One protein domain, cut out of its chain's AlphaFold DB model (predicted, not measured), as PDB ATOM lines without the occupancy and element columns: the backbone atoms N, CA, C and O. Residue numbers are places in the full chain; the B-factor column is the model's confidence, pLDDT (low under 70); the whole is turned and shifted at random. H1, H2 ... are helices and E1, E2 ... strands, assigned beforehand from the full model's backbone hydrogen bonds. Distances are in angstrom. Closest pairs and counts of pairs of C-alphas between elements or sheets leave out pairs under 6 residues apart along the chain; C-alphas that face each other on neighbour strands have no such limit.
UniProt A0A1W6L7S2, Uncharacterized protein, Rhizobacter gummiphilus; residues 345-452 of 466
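This is residues 345 to 452 of the 466 residues of an uncharacterized protein of Rhizobacter gummiphilus (UniProt A0A1W6L7S2). A long, narrow ribbon of three antiparallel strands, E2, E1 and E5, twisted, is covered over part of one face by a short parallel pair, E3 and E4; together they make a thin sandwich, two sheets only partly face to face. The small helix H1 grazes the ribbon, and H2 extends the length past E5, its residues 447 to 452 sticking out. The printed part has 108 residues, with two named helices and five named strands in the order E1, E2, H1, E3, E4, E5, H2; the larger sheet runs E2, E1, E5, and the class is mixed, helices and strands. The whole is loose, with a radius of gyration of the C-alphas of 18.6 A, and flat, spanning 63 by 34 by 16 A.

In the larger sheet the inner strand is E1, residues 355 to 366. On one edge is E5, residues 431 to 441, antiparallel to E1 at 168 degrees, with N 359 and O 438 within hydrogen-bond range at 2.8 A. On the other edge is E2, residues 369 to 377, which forms a hairpin with E1 at 163 degrees; N 362 and O 374 are 2.8 A apart. E3, residues 397 to 402, and E4, residues 419 to 424, are parallel at 12 degrees, with N 400 and O 421 at 2.8 A. The parts of the two sheets that face each other are 10.3 A centre to centre, and their best planes are 17 degrees apart. The closest C-alphas of E2 and E3 are those of Thr 374 and Ala 398, 7.0 A apart. E1 and E4 are near each other, with 5 pairs of C-alphas within 10 A, while E3 and E5 are apart. H1, residues 378 to 385, only grazes the larger sheet with its residues 378 to 381; the closest C-alphas of H1 and E1 are those of Val 378 and Phe 358, 5.6 A apart. H2, residues 443 to 452, is not on that sheet. Every O i to N i+4 pair is within hydrogen-bond range in H2, and 3 of 4 are in H1.

E1 is 36.7 A long and begins at C-alpha 355, (125.366, 143.221, 188.463). E5 measures 32.6 A, E2 24.2 A, E4 16.2 A and E3 16.1 A. H1 measures 10.0 A. H2 measures 14.2 A and ends at C-alpha 452, (135.312, 149.960, 203.071). Residues 348 to 349 make a short antiparallel pairing with residues 355 to 356 of E1.

The two C-alphas farthest apart, those of Gly 405 and Leu 452, are 64.1 A apart. The printed part has no cut. The links H1 to E3, 11 residues, and E3 to E4, 16 residues, are long. The mean pLDDT of the printed part is 75.2; 38 residues are under 70, among them residues 345 to 356 and 377 to 396.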
ATOM      1  N   ARG A 345     120.219 134.186 185.136       68.69
ATOM      2  CA  ARG A 345     119.471 135.390 185.539       68.69
ATOM      3  C   ARG A 345     119.760 136.628 184.689       68.69
ATOM      4  O   ARG A 345     119.228 137.684 185.013       68.69
ATOM      5  N   GLY A 346     120.595 136.529 183.652       58.91
ATOM      6  CA  GLY A 346     120.777 137.612 182.683       58.91
ATOM      7  C   GLY A 346     121.212 138.930 183.320       58.91
ATOM      8  O   GLY A 346     120.528 139.943 183.190       58.91
ATOM      9  N   GLY A 347     122.338 138.920 184.034       57.97
ATOM     10  CA  GLY A 347     122.966 140.137 184.541       57.97
ATOM     11  C   GLY A 347     124.322 140.363 183.889       57.97
ATOM     12  O   GLY A 347     125.126 139.441 183.802       57.97
ATOM     13  N   PHE A 348     124.609 141.595 183.480       57.22
ATOM     14  CA  PHE A 348     125.978 141.984 183.158       57.22
ATOM     15  C   PHE A 348     126.741 142.144 184.467       57.22
ATOM     16  O   PHE A 348     126.392 143.009 185.267       57.22
ATOM     17  N   THR A 349     127.754 141.311 184.698       56.12
ATOM     18  CA  THR A 349     128.753 141.556 185.736       56.12
ATOM     19  C   THR A 349     129.880 142.367 185.117       56.12
ATOM     20  O   THR A 349     130.626 141.856 184.282       56.12
ATOM     21  N   THR A 350     130.025 143.633 185.495       61.31
ATOM     22  CA  THR A 350     131.283 144.346 185.224       61.31
ATOM     23  C   THR A 350     132.404 143.628 185.988       61.31
ATOM     24  O   THR A 350     132.126 143.025 187.024       61.31
ATOM     25  N   GLY A 351     133.659 143.677 185.521       58.62
ATOM     26  CA  GLY A 351     134.810 143.020 186.179       58.62
ATOM     27  C   GLY A 351     135.003 143.369 187.668       58.62
ATOM     28  O   GLY A 351     135.753 142.702 188.366       58.62
ATOM     29  N   GLU A 352     134.272 144.368 188.167       65.75
ATOM     30  CA  GLU A 352     134.199 144.807 189.564       65.75
ATOM     31  C   GLU A 352     133.047 144.161 190.375       65.75
ATOM     32  O   GLU A 352     132.778 144.560 191.506       65.75
ATOM     33  N   GLY A 353     132.328 143.179 189.820       61.38
ATOM     34  CA  GLY A 353     131.222 142.481 190.495       61.38
ATOM     35  C   GLY A 353     129.882 143.228 190.490       61.38
ATOM     36  O   GLY A 353     128.929 142.785 191.131       61.38
ATOM     37  N   LEU A 354     129.781 144.339 189.755       64.88
ATOM     38  CA  LEU A 354     128.541 145.093 189.571       64.88
ATOM     39  C   LEU A 354     127.575 144.311 188.680       64.88
ATOM     40  O   LEU A 354     127.846 144.160 187.492       64.88
ATOM     41  N   LYS A 355     126.444 143.856 189.234       66.56
ATOM     42  CA  LYS A 355     125.366 143.221 188.463       66.56
ATOM     43  C   LYS A 355     124.367 144.269 187.968       66.56
ATOM     44  O   LYS A 355     123.704 144.923 188.778       66.56
ATOM     45  N   LEU A 356     124.249 144.388 186.649       67.00
ATOM     46  CA  LEU A 356     123.314 145.269 185.954       67.00
ATOM     47  C   LEU A 356     122.302 144.433 185.168       67.00
ATOM     48  O   LEU A 356     122.684 143.592 184.355       67.00
ATOM     49  N   SER A 357     121.015 144.627 185.442       72.19
ATOM     50  CA  SER A 357     119.911 143.949 184.754       72.19
ATOM     51  C   SER A 357     119.057 144.988 184.036       72.19
ATOM     52  O   SER A 357     118.692 145.996 184.638       72.19
ATOM     53  N   PHE A 358     118.741 144.746 182.765       74.56
ATOM     54  CA  PHE A 358     117.832 145.580 181.980       74.56
ATOM     55  C   PHE A 358     116.653 144.740 181.477       74.56
ATOM     56  O   PHE A 358     116.830 143.604 181.036       74.56
ATOM     57  N   GLY A 359     115.458 145.313 181.524       80.69
ATOM     58  CA  GLY A 359     114.287 144.865 180.783       80.69
ATOM     59  C   GLY A 359     113.846 145.994 179.863       80.69
ATOM     60  O   GLY A 359     113.766 147.145 180.296       80.69
ATOM     61  N   ILE A 360     113.613 145.694 178.590       84.25
ATOM     62  CA  ILE A 360     113.105 146.664 177.617       84.25
ATOM     63  C   ILE A 360     111.732 146.179 177.179       84.25
ATOM     64  O   ILE A 360     111.620 145.146 176.526       84.25
ATOM     65  N   GLU A 361     110.701 146.942 177.503       87.12
ATOM     66  CA  GLU A 361     109.341 146.705 177.041       87.12
ATOM     67  C   GLU A 361     108.983 147.764 176.009       87.12
ATOM     68  O   GLU A 361     109.189 148.960 176.210       87.12
ATOM     69  N   ARG A 362     108.468 147.327 174.868       88.81
ATOM     70  CA  ARG A 362     107.967 148.197 173.810       88.81
ATOM     71  C   ARG A 362     106.514 147.862 173.582       88.81
ATOM     72  O   ARG A 362     106.175 146.691 173.455       88.81
ATOM     73  N   ALA A 363     105.676 148.876 173.493       90.00
ATOM     74  CA  ALA A 363     104.267 148.739 173.188       90.00
ATOM     75  C   ALA A 363     103.897 149.702 172.060       90.00
ATOM     76  O   ALA A 363     104.252 150.882 172.095       90.00
ATOM     77  N   VAL A 364     103.184 149.197 171.057       90.69
ATOM     78  CA  VAL A 364     102.631 149.993 169.962       90.69
ATOM     79  C   VAL A 364     101.126 150.040 170.109       90.69
ATOM     80  O   VAL A 364     100.472 148.999 170.095       90.69
ATOM     81  N   TYR A 365     100.586 151.249 170.198       92.94
ATOM     82  CA  TYR A 365      99.159 151.514 170.227       92.94
ATOM     83  C   TYR A 365      98.716 152.173 168.920       92.94
ATOM     84  O   TYR A 365      99.392 153.071 168.419       92.94
ATOM     85  N   ILE A 366      97.562 151.769 168.396       91.88
ATOM     86  CA  ILE A 366      96.891 152.417 167.265       91.88
ATOM     87  C   ILE A 366      95.501 152.841 167.735       91.88
ATOM     88  O   ILE A 366      94.713 152.017 168.192       91.88
ATOM     89  N   ASN A 367      95.216 154.143 167.673       92.94
ATOM     90  CA  ASN A 367      93.974 154.761 168.160       92.94
ATOM     91  C   ASN A 367      93.655 154.425 169.629       92.94
ATOM     92  O   ASN A 367      92.495 154.299 170.004       92.94
ATOM     93  N   GLY A 368      94.690 154.270 170.460       88.94
ATOM     94  CA  GLY A 368      94.551 153.903 171.875       88.94
ATOM     95  C   GLY A 368      94.445 152.398 172.143       88.94
ATOM     96  O   GLY A 368      94.517 151.997 173.300       88.94
ATOM     97  N   ASN A 369      94.361 151.559 171.106       89.12
ATOM     98  CA  ASN A 369      94.347 150.103 171.250       89.12
ATOM     99  C   ASN A 369      95.759 149.539 171.153       89.12
ATOM    100  O   ASN A 369      96.496 149.887 170.233       89.12
ATOM    101  N   LEU A 370      96.132 148.651 172.073       89.62
ATOM    102  CA  LEU A 370      97.421 147.964 172.048       89.62
ATOM    103  C   LEU A 370      97.464 146.962 170.886       89.62
ATOM    104  O   LEU A 370      96.688 146.013 170.861       89.62
ATOM    105  N   VAL A 371      98.371 147.168 169.931       87.88
ATOM    106  CA  VAL A 371      98.513 146.331 168.726       87.88
ATOM    107  C   VAL A 371      99.692 145.368 168.826       87.88
ATOM    108  O   VAL A 371      99.665 144.277 168.265       87.88
ATOM    109  N   THR A 372     100.754 145.754 169.528       87.56
ATOM    110  CA  THR A 372     101.943 144.911 169.669       87.56
ATOM    111  C   THR A 372     102.677 145.233 170.953       87.56
ATOM    112  O   THR A 372     102.809 146.402 171.312       87.56
ATOM    113  N   THR A 373     103.198 144.197 171.603       84.38
ATOM    114  CA  THR A 373     104.144 144.313 172.713       84.38
ATOM    115  C   THR A 373     105.376 143.476 172.429       84.38
ATOM    116  O   THR A 373     105.264 142.295 172.105       84.38
ATOM    117  N   THR A 374     106.554 144.060 172.594       82.56
ATOM    118  CA  THR A 374     107.833 143.358 172.504       82.56
ATOM    119  C   THR A 374     108.563 143.542 173.822       82.56
ATOM    120  O   THR A 374     108.909 144.666 174.177       82.56
ATOM    121  N   SER A 375     108.786 142.451 174.552       78.25
ATOM    122  CA  SER A 375     109.623 142.443 175.753       78.25
ATOM    123  C   SER A 375     110.956 141.791 175.421       78.25
ATOM    124  O   SER A 375     110.998 140.756 174.756       78.25
ATOM    125  N   LEU A 376     112.041 142.424 175.845       74.12
ATOM    126  CA  LEU A 376     113.393 141.959 175.612       74.12
ATOM    127  C   LEU A 376     114.167 141.962 176.927       74.12
ATOM    128  O   LEU A 376     114.300 142.999 177.585       74.12
ATOM    129  N   ASN A 377     114.686 140.786 177.284       68.00
ATOM    130  CA  ASN A 377     115.411 140.541 178.524       68.00
ATOM    131  C   ASN A 377     116.916 140.398 178.263       68.00
ATOM    132  O   ASN A 377     117.358 139.865 177.248       68.00
ATOM    133  N   VAL A 378     117.727 140.875 179.208       61.66
ATOM    134  CA  VAL A 378     119.191 140.955 179.065       61.66
ATOM    135  C   VAL A 378     119.909 139.616 178.931       61.66
ATOM    136  O   VAL A 378     121.014 139.605 178.388       61.66
ATOM    137  N   SER A 379     119.303 138.494 179.327       58.53
ATOM    138  CA  SER A 379     119.850 137.156 179.044       58.53
ATOM    139  C   SER A 379     120.193 136.985 177.556       58.53
ATOM    140  O   SER A 379     121.252 136.449 177.231       58.53
ATOM    141  N   ASP A 380     119.370 137.552 176.670       53.19
ATOM    142  CA  ASP A 380     119.558 137.491 175.218       53.19
ATOM    143  C   ASP A 380     120.578 138.531 174.715       53.19
ATOM    144  O   ASP A 380     121.343 138.273 173.784       53.19
ATOM    145  N   LEU A 381     120.662 139.700 175.368       55.28
ATOM    146  CA  LEU A 381     121.616 140.761 175.010       55.28
ATOM    147  C   LEU A 381     123.045 140.452 175.445       55.28
ATOM    148  O   LEU A 381     123.980 140.828 174.741       55.28
ATOM    149  N   GLY A 382     123.234 139.801 176.594       53.84
ATOM    150  CA  GLY A 382     124.556 139.419 177.093       53.84
ATOM    151  C   GLY A 382     125.247 138.421 176.167       53.84
ATOM    152  O   GLY A 382     126.442 138.539 175.906       53.84
ATOM    153  N   ALA A 383     124.479 137.498 175.591       53.69
ATOM    154  CA  ALA A 383     124.960 136.557 174.590       53.69
ATOM    155  C   ALA A 383     125.279 137.259 173.245       53.69
ATOM    156  O   ALA A 383     126.296 136.957 172.624       53.69
ATOM    157  N   ALA A 384     124.479 138.265 172.858       51.25
ATOM    158  CA  ALA A 384     124.676 139.102 171.665       51.25
ATOM    159  C   ALA A 384     125.931 139.991 171.712       51.25
ATOM    160  O   ALA A 384     126.664 140.124 170.733       51.25
ATOM    161  N   THR A 385     126.142 140.662 172.847       50.94
ATOM    162  CA  THR A 385     127.137 141.737 173.002       50.94
ATOM    163  C   THR A 385     128.503 141.233 173.448       50.94
ATOM    164  O   THR A 385     129.503 141.893 173.179       50.94
ATOM    165  N   ALA A 386     128.586 140.049 174.063       54.06
ATOM    166  CA  ALA A 386     129.849 139.468 174.524       54.06
ATOM    167  C   ALA A 386     130.712 138.844 173.408       54.06
ATOM    168  O   ALA A 386     131.698 138.176 173.716       54.06
ATOM    169  N   GLY A 387     130.352 138.999 172.125       47.03
ATOM    170  CA  GLY A 387     131.130 138.464 170.999       47.03
ATOM    171  C   GLY A 387     131.293 136.938 171.009       47.03
ATOM    172  O   GLY A 387     132.098 136.400 170.250       47.03
ATOM    173  N   ARG A 388     130.541 136.225 171.861       44.91
ATOM    174  CA  ARG A 388     130.507 134.766 171.873       44.91
ATOM    175  C   ARG A 388     129.781 134.320 170.611       44.91
ATOM    176  O   ARG A 388     128.564 134.444 170.495       44.91
ATOM    177  N   ALA A 389     130.574 133.854 169.652       45.19
ATOM    178  CA  ALA A 389     130.110 133.235 168.427       45.19
ATOM    179  C   ALA A 389     129.003 132.212 168.742       45.19
ATOM    180  O   ALA A 389     129.182 131.330 169.579       45.19
ATOM    181  N   SER A 390     127.866 132.357 168.059       45.22
ATOM    182  CA  SER A 390     126.680 131.494 168.134       45.22
ATOM    183  C   SER A 390     125.707 131.696 169.307       45.22
ATOM    184  O   SER A 390     124.951 130.784 169.643       45.22
ATOM    185  N   ALA A 391     125.603 132.899 169.872       44.41
ATOM    186  CA  ALA A 391     124.298 133.335 170.359       44.41
ATOM    187  C   ALA A 391     123.464 133.753 169.144       44.41
ATOM    188  O   ALA A 391     123.598 134.874 168.651       44.41
ATOM    189  N   THR A 392     122.648 132.844 168.610       44.97
ATOM    190  CA  THR A 392     121.628 133.209 167.626       44.97
ATOM    191  C   THR A 392     120.614 134.091 168.341       44.97
ATOM    192  O   THR A 392     119.620 133.617 168.887       44.97
ATOM    193  N   VAL A 393     120.897 135.389 168.398       47.72
ATOM    194  CA  VAL A 393     119.906 136.396 168.746       47.72
ATOM    195  C   VAL A 393     118.958 136.391 167.569       47.72
ATOM    196  O   VAL A 393     119.212 137.036 166.553       47.72
ATOM    197  N   ASN A 394     117.907 135.588 167.670       54.25
ATOM    198  CA  ASN A 394     116.775 135.714 166.778       54.25
ATOM    199  C   ASN A 394     116.254 137.135 166.996       54.25
ATOM    200  O   ASN A 394     115.611 137.408 168.009       54.25
ATOM    201  N   GLY A 395     116.641 138.063 166.112       58.50
ATOM    202  CA  GLY A 395     116.229 139.453 166.192       58.50
ATOM    203  C   GLY A 395     114.712 139.490 166.277       58.50
ATOM    204  O   GLY A 395     114.023 139.067 165.350       58.50
ATOM    205  N   SER A 396     114.180 139.922 167.422       68.00
ATOM    206  CA  SER A 396     112.740 140.090 167.578       68.00
ATOM    207  C   SER A 396     112.351 141.334 166.788       68.00
ATOM    208  O   SER A 396     112.519 142.468 167.251       68.00
ATOM    209  N   LEU A 397     111.924 141.111 165.547       76.00
ATOM    210  CA  LEU A 397     111.334 142.136 164.711       76.00
ATOM    211  C   LEU A 397     109.814 142.043 164.830       76.00
ATOM    212  O   LEU A 397     109.203 141.097 164.336       76.00
ATOM    213  N   ALA A 398     109.199 143.026 165.476       81.06
ATOM    214  CA  ALA A 398     107.750 143.130 165.512       81.06
ATOM    215  C   ALA A 398     107.267 143.894 164.276       81.06
ATOM    216  O   ALA A 398     107.658 145.039 164.058       81.06
ATOM    217  N   LEU A 399     106.428 143.266 163.458       84.94
ATOM    218  CA  LEU A 399     105.820 143.900 162.295       84.94
ATOM    219  C   LEU A 399     104.375 144.280 162.625       84.94
ATOM    220  O   LEU A 399     103.557 143.416 162.924       84.94
ATOM    221  N   VAL A 400     104.059 145.569 162.534       86.06
ATOM    222  CA  VAL A 400     102.702 146.095 162.705       86.06
ATOM    223  C   VAL A 400     102.234 146.660 161.374       86.06
ATOM    224  O   VAL A 400     102.791 147.642 160.897       86.06
ATOM    225  N   GLN A 401     101.214 146.052 160.771       89.38
ATOM    226  CA  GLN A 401     100.641 146.502 159.503       89.38
ATOM    227  C   GLN A 401      99.210 146.990 159.722       89.38
ATOM    228  O   GLN A 401      98.340 146.233 160.141       89.38
ATOM    229  N   SER A 402      98.970 148.264 159.433       86.62
ATOM    230  CA  SER A 402      97.667 148.913 159.516       86.62
ATOM    231  C   SER A 402      97.205 149.276 158.108       86.62
ATOM    232  O   SER A 402      97.753 150.177 157.475       86.62
ATOM    233  N   GLY A 403      96.233 148.529 157.586       86.00
ATOM    234  CA  GLY A 403      95.655 148.744 156.257       86.00
ATOM    235  C   GLY A 403      96.056 147.760 155.169       86.00
ATOM    236  O   GLY A 403      96.973 146.953 155.327       86.00
ATOM    237  N   GLN A 404      95.326 147.822 154.052       84.56
ATOM    238  CA  GLN A 404      95.575 146.989 152.872       84.56
ATOM    239  C   GLN A 404      96.772 147.521 152.072       84.56
ATOM    240  O   GLN A 404      97.055 148.718 152.081       84.56
ATOM    241  N   GLY A 405      97.479 146.627 151.377       84.62
ATOM    242  CA  GLY A 405      98.629 146.988 150.538       84.62
ATOM    243  C   GLY A 405      99.944 147.221 151.292       84.62
ATOM    244  O   GLY A 405     100.909 147.685 150.691       84.62
ATOM    245  N   ASN A 406     100.008 146.895 152.587       86.00
ATOM    246  CA  ASN A 406     101.267 146.874 153.328       86.00
ATOM    247  C   ASN A 406     102.102 145.657 152.907       86.00
ATOM    248  O   ASN A 406     101.728 144.516 153.174       86.00
ATOM    249  N   THR A 407     103.249 145.898 152.276       83.94
ATOM    250  CA  THR A 407     104.186 144.840 151.879       83.94
ATOM    251  C   THR A 407     105.448 144.956 152.719       83.94
ATOM    252  O   THR A 407     106.162 145.958 152.637       83.94
ATOM    253  N   PHE A 408     105.741 143.940 153.529       82.81
ATOM    254  CA  PHE A 408     106.987 143.849 154.286       82.81
ATOM    255  C   PHE A 408     107.909 142.815 153.636       82.81
ATOM    256  O   PHE A 408     107.489 141.690 153.379       82.81
ATOM    257  N   LEU A 409     109.160 143.200 153.364       80.50
ATOM    258  CA  LEU A 409     110.195 142.318 152.820       80.50
ATOM    259  C   LEU A 409     111.220 142.013 153.925       80.50
ATOM    260  O   LEU A 409     112.104 142.839 154.169       80.50
ATOM    261  N   PRO A 410     111.142 140.839 154.581       69.75
ATOM    262  CA  PRO A 410     112.022 140.499 155.699       69.75
ATOM    263  C   PRO A 410     113.506 140.510 155.324       69.75
ATOM    264  O   PRO A 410     114.332 140.895 156.138       69.75
ATOM    265  N   GLY A 411     113.845 140.159 154.077       73.25
ATOM    266  CA  GLY A 411     115.233 140.066 153.605       73.25
ATOM    267  C   GLY A 411     115.989 141.397 153.503       73.25
ATOM    268  O   GLY A 411     117.201 141.382 153.317       73.25
ATOM    269  N   VAL A 412     115.305 142.541 153.624       68.31
ATOM    270  CA  VAL A 412     115.946 143.872 153.665       68.31
ATOM    271  C   VAL A 412     116.396 144.224 155.086       68.31
ATOM    272  O   VAL A 412     117.288 145.050 155.279       68.31
ATOM    273  N   VAL A 413     115.792 143.598 156.094       72.31
ATOM    274  CA  VAL A 413     116.094 143.848 157.499       72.31
ATOM    275  C   VAL A 413     117.082 142.784 157.968       72.31
ATOM    276  O   VAL A 413     116.861 141.592 157.779       72.31
ATOM    277  N   SER A 414     118.202 143.214 158.553       73.06
ATOM    278  CA  SER A 414     119.212 142.288 159.074       73.06
ATOM    279  C   SER A 414     118.570 141.288 160.041       73.06
ATOM    280  O   SER A 414     117.775 141.683 160.892       73.06
ATOM    281  N   SER A 415     118.929 140.008 159.949       64.94
ATOM    282  CA  SER A 415     118.421 138.948 160.838       64.94
ATOM    283  C   SER A 415     118.779 139.162 162.316       64.94
ATOM    284  O   SER A 415     118.180 138.547 163.195       64.94
ATOM    285  N   THR A 416     119.728 140.058 162.596       66.69
ATOM    286  CA  THR A 416     120.113 140.488 163.948       66.69
ATOM    287  C   THR A 416     119.415 141.777 164.388       66.69
ATOM    288  O   THR A 416     119.632 142.246 165.506       66.69
ATOM    289  N   ALA A 417     118.582 142.380 163.534       67.50
ATOM    290  CA  ALA A 417     117.877 143.606 163.863       67.50
ATOM    291  C   ALA A 417     116.791 143.334 164.909       67.50
ATOM    292  O   ALA A 417     115.898 142.509 164.729       67.50
ATOM    293  N   VAL A 418     116.855 144.090 165.998       74.06
ATOM    294  CA  VAL A 418     115.853 144.088 167.060       74.06
ATOM    295  C   VAL A 418     115.072 145.388 166.957       74.06
ATOM    296  O   VAL A 418     115.608 146.469 167.211       74.06
ATOM    297  N   GLY A 419     113.790 145.317 166.615       79.81
ATOM    298  CA  GLY A 419     113.042 146.519 166.263       79.81
ATOM    299  C   GLY A 419     111.557 146.283 166.072       79.81
ATOM    300  O   GLY A 419     111.085 145.152 166.055       79.81
ATOM    301  N   THR A 420     110.821 147.373 165.904       84.12
ATOM    302  CA  THR A 420     109.415 147.323 165.512       84.12
ATOM    303  C   THR A 420     109.271 148.096 164.212       84.12
ATOM    304  O   THR A 420     109.633 149.270 164.147       84.12
ATOM    305  N   VAL A 421     108.793 147.432 163.166       87.50
ATOM    306  CA  VAL A 421     108.499 148.046 161.872       87.50
ATOM    307  C   VAL A 421     107.000 148.249 161.803       87.50
ATOM    308  O   VAL A 421     106.235 147.294 161.898       87.50
ATOM    309  N   ILE A 422     106.582 149.501 161.645       89.12
ATOM    310  CA  ILE A 422     105.172 149.860 161.525       89.12
ATOM    311  C   ILE A 422     104.929 150.310 160.088       89.12
ATOM    312  O   ILE A 422     105.562 151.251 159.615       89.12
ATOM    313  N   GLN A 423     104.019 149.636 159.397       90.56
ATOM    314  CA  GLN A 423     103.523 150.027 158.086       90.56
ATOM    315  C   GLN A 423     102.068 150.438 158.238       90.56
ATOM    316  O   GLN A 423     101.263 149.700 158.798       90.56
ATOM    317  N   ASN A 424     101.733 151.633 157.775       90.56
ATOM    318  CA  ASN A 424     100.375 152.134 157.839       90.56
ATOM    319  C   ASN A 424     100.000 152.746 156.493       90.56
ATOM    320  O   ASN A 424     100.682 153.654 156.023       90.56
ATOM    321  N   THR A 425      98.918 152.254 155.903       90.88
ATOM    322  CA  THR A 425      98.331 152.761 154.657       90.88
ATOM    323  C   THR A 425      96.990 153.457 154.887       90.88
ATOM    324  O   THR A 425      96.404 153.949 153.927       90.88
ATOM    325  N   LEU A 426      96.492 153.520 156.131       92.06
ATOM    326  CA  LEU A 426      95.285 154.276 156.478       92.06
ATOM    327  C   LEU A 426      95.621 155.703 156.909       92.06
ATOM    328  O   LEU A 426      96.531 155.927 157.711       92.06
ATOM    329  N   ASP A 427      94.793 156.646 156.471       91.38
ATOM    330  CA  ASP A 427      94.829 158.023 156.949       91.38
ATOM    331  C   ASP A 427      94.276 158.141 158.381       91.38
ATOM    332  O   ASP A 427      93.545 157.278 158.885       91.38
ATOM    333  N   ASN A 428      94.662 159.230 159.055       91.50
ATOM    334  CA  ASN A 428      94.156 159.636 160.373       91.50
ATOM    335  C   ASN A 428      94.335 158.604 161.509       91.50
ATOM    336  O   ASN A 428      93.615 158.653 162.504       91.50
ATOM    337  N   GLN A 429      95.317 157.705 161.407       93.00
ATOM    338  CA  GLN A 429      95.650 156.772 162.487       93.00
ATOM    339  C   GLN A 429      96.556 157.435 163.532       93.00
ATOM    340  O   GLN A 429      97.623 157.961 163.208       93.00
ATOM    341  N   LYS A 430      96.175 157.362 164.811       92.50
ATOM    342  CA  LYS A 430      97.025 157.791 165.928       92.50
ATOM    343  C   LYS A 430      97.908 156.629 166.368       92.50
ATOM    344  O   LYS A 430      97.458 155.762 167.112       92.50
ATOM    345  N   ILE A 431      99.163 156.626 165.932       92.69
ATOM    346  CA  ILE A 431     100.147 155.601 166.299       92.69
ATOM    347  C   ILE A 431     100.985 156.119 167.467       92.69
ATOM    348  O   ILE A 431     101.611 157.172 167.370       92.69
ATOM    349  N   GLN A 432     101.003 155.387 168.578       92.81
ATOM    350  CA  GLN A 432     101.831 155.694 169.740       92.81
ATOM    351  C   GLN A 432     102.785 154.535 170.000       92.81
ATOM    352  O   GLN A 432     102.362 153.390 170.110       92.81
ATOM    353  N   HIS A 433     104.073 154.836 170.115       91.25
ATOM    354  CA  HIS A 433     105.099 153.863 170.463       91.25
ATOM    355  C   HIS A 433     105.672 154.226 171.831       91.25
ATOM    356  O   HIS A 433     106.248 155.303 172.000       91.25
ATOM    357  N   VAL A 434     105.510 153.336 172.805       91.94
ATOM    358  CA  VAL A 434     105.986 153.516 174.177       91.94
ATOM    359  C   VAL A 434     107.094 152.509 174.435       91.94
ATOM    360  O   VAL A 434     106.868 151.307 174.334       91.94
ATOM    361  N   THR A 435     108.284 153.001 174.779       89.88
ATOM    362  CA  THR A 435     109.394 152.165 175.251       89.88
ATOM    363  C   THR A 435     109.602 152.420 176.730       89.88
ATOM    364  O   THR A 435     109.919 153.543 177.121       89.88
ATOM    365  N   VAL A 436     109.480 151.378 177.539       89.75
ATOM    366  CA  VAL A 436     109.822 151.392 178.958       89.75
ATOM    367  C   VAL A 436     111.123 150.619 179.136       89.75
ATOM    368  O   VAL A 436     111.239 149.469 178.717       89.75
ATOM    369  N   VAL A 437     112.126 151.264 179.731       86.19
ATOM    370  CA  VAL A 437     113.409 150.632 180.056       86.19
ATOM    371  C   VAL A 437     113.523 150.529 181.568       86.19
ATOM    372  O   VAL A 437     113.697 151.532 182.255       86.19
ATOM    373  N   ASN A 438     113.451 149.302 182.072       82.75
ATOM    374  CA  ASN A 438     113.622 148.983 183.480       82.75
ATOM    375  C   ASN A 438     115.076 148.570 183.717       82.75
ATOM    376  O   ASN A 438     115.498 147.506 183.274       82.75
ATOM    377  N   ALA A 439     115.856 149.406 184.402       78.38
ATOM    378  CA  ALA A 439     117.238 149.105 184.764       78.38
ATOM    379  C   ALA A 439     117.348 148.901 186.279       78.38
ATOM    380  O   ALA A 439     117.031 149.800 187.053       78.38
ATOM    381  N   THR A 440     117.821 147.731 186.704       75.75
ATOM    382  CA  THR A 440     118.108 147.443 188.115       75.75
ATOM    383  C   THR A 440     119.607 147.250 188.291       75.75
ATOM    384  O   THR A 440     120.225 146.434 187.606       75.75
ATOM    385  N   VAL A 441     120.199 148.004 189.218       72.44
ATOM    386  CA  VAL A 441     121.633 147.953 189.526       72.44
ATOM    387  C   VAL A 441     121.819 147.481 190.962       72.44
ATOM    388  O   VAL A 441     121.180 148.011 191.871       72.44
ATOM    389  N   ASN A 442     122.713 146.519 191.201       72.12
ATOM    390  CA  ASN A 442     123.083 146.134 192.564       72.12
ATOM    391  C   ASN A 442     123.996 147.197 193.204       72.12
ATOM    392  O   ASN A 442     125.221 147.094 193.192       72.12
ATOM    393  N   SER A 443     123.391 148.241 193.770       68.19
ATOM    394  CA  SER A 443     124.092 149.356 194.420       68.19
ATOM    395  C   SER A 443     124.666 149.003 195.799       68.19
ATOM    396  O   SER A 443     125.593 149.664 196.261       68.19
ATOM    397  N   MET A 444     124.194 147.936 196.455       73.88
ATOM    398  CA  MET A 444     124.678 147.553 197.790       73.88
ATOM    399  C   MET A 444     126.132 147.079 197.798       73.88
ATOM    400  O   MET A 444     126.813 147.169 198.817       73.88
ATOM    401  N   GLN A 445     126.627 146.527 196.691       70.12
ATOM    402  CA  GLN A 445     128.040 146.160 196.573       70.12
ATOM    403  C   GLN A 445     128.918 147.403 196.398       70.12
ATOM    404  O   GLN A 445     129.935 147.521 197.078       70.12
ATOM    405  N   VAL A 446     128.467 148.369 195.594       77.69
ATOM    406  CA  VAL A 446     129.159 149.651 195.394       77.69
ATOM    407  C   VAL A 446     129.211 150.456 196.693       77.69
ATOM    408  O   VAL A 446     130.272 150.938 197.079       77.69
ATOM    409  N   LEU A 447     128.100 150.534 197.430       81.12
ATOM    410  CA  LEU A 447     128.056 151.224 198.722       81.12
ATOM    411  C   LEU A 447     128.956 150.551 199.771       81.12
ATOM    412  O   LEU A 447     129.639 151.241 200.526       81.12
ATOM    413  N   ARG A 448     129.025 149.211 199.796       81.50
ATOM    414  CA  ARG A 448     129.964 148.480 200.668       81.50
ATOM    415  C   ARG A 448     131.422 148.758 200.304       81.50
ATOM    416  O   ARG A 448     132.226 148.962 201.209       81.50
ATOM    417  N   ALA A 449     131.751 148.821 199.015       81.94
ATOM    418  CA  ALA A 449     133.094 149.157 198.550       81.94
ATOM    419  C   ALA A 449     133.492 150.594 198.930       81.94
ATOM    420  O   ALA A 449     134.589 150.807 199.445       81.94
ATOM    421  N   MET A 450     132.583 151.564 198.774       86.88
ATOM    422  CA  MET A 450     132.817 152.954 199.189       86.88
ATOM    423  C   MET A 450     133.022 153.071 200.704       86.88
ATOM    424  O   MET A 450     133.961 153.728 201.154       86.88
ATOM    425  N   ASN A 451     132.196 152.388 201.500       86.25
ATOM    426  CA  ASN A 451     132.328 152.387 202.957       86.25
ATOM    427  C   ASN A 451     133.626 151.714 203.421       86.25
ATOM    428  O   ASN A 451     134.288 152.225 204.324       86.25
ATOM    429  N   LEU A 452     134.037 150.614 202.782       90.62
ATOM    430  CA  LEU A 452     135.312 149.960 203.071       90.62
ATOM    431  C   LEU A 452     136.495 150.872 202.724       90.62
ATOM    432  O   LEU A 452     137.415 151.021 203.522       90.62
TER     433      LEU A 452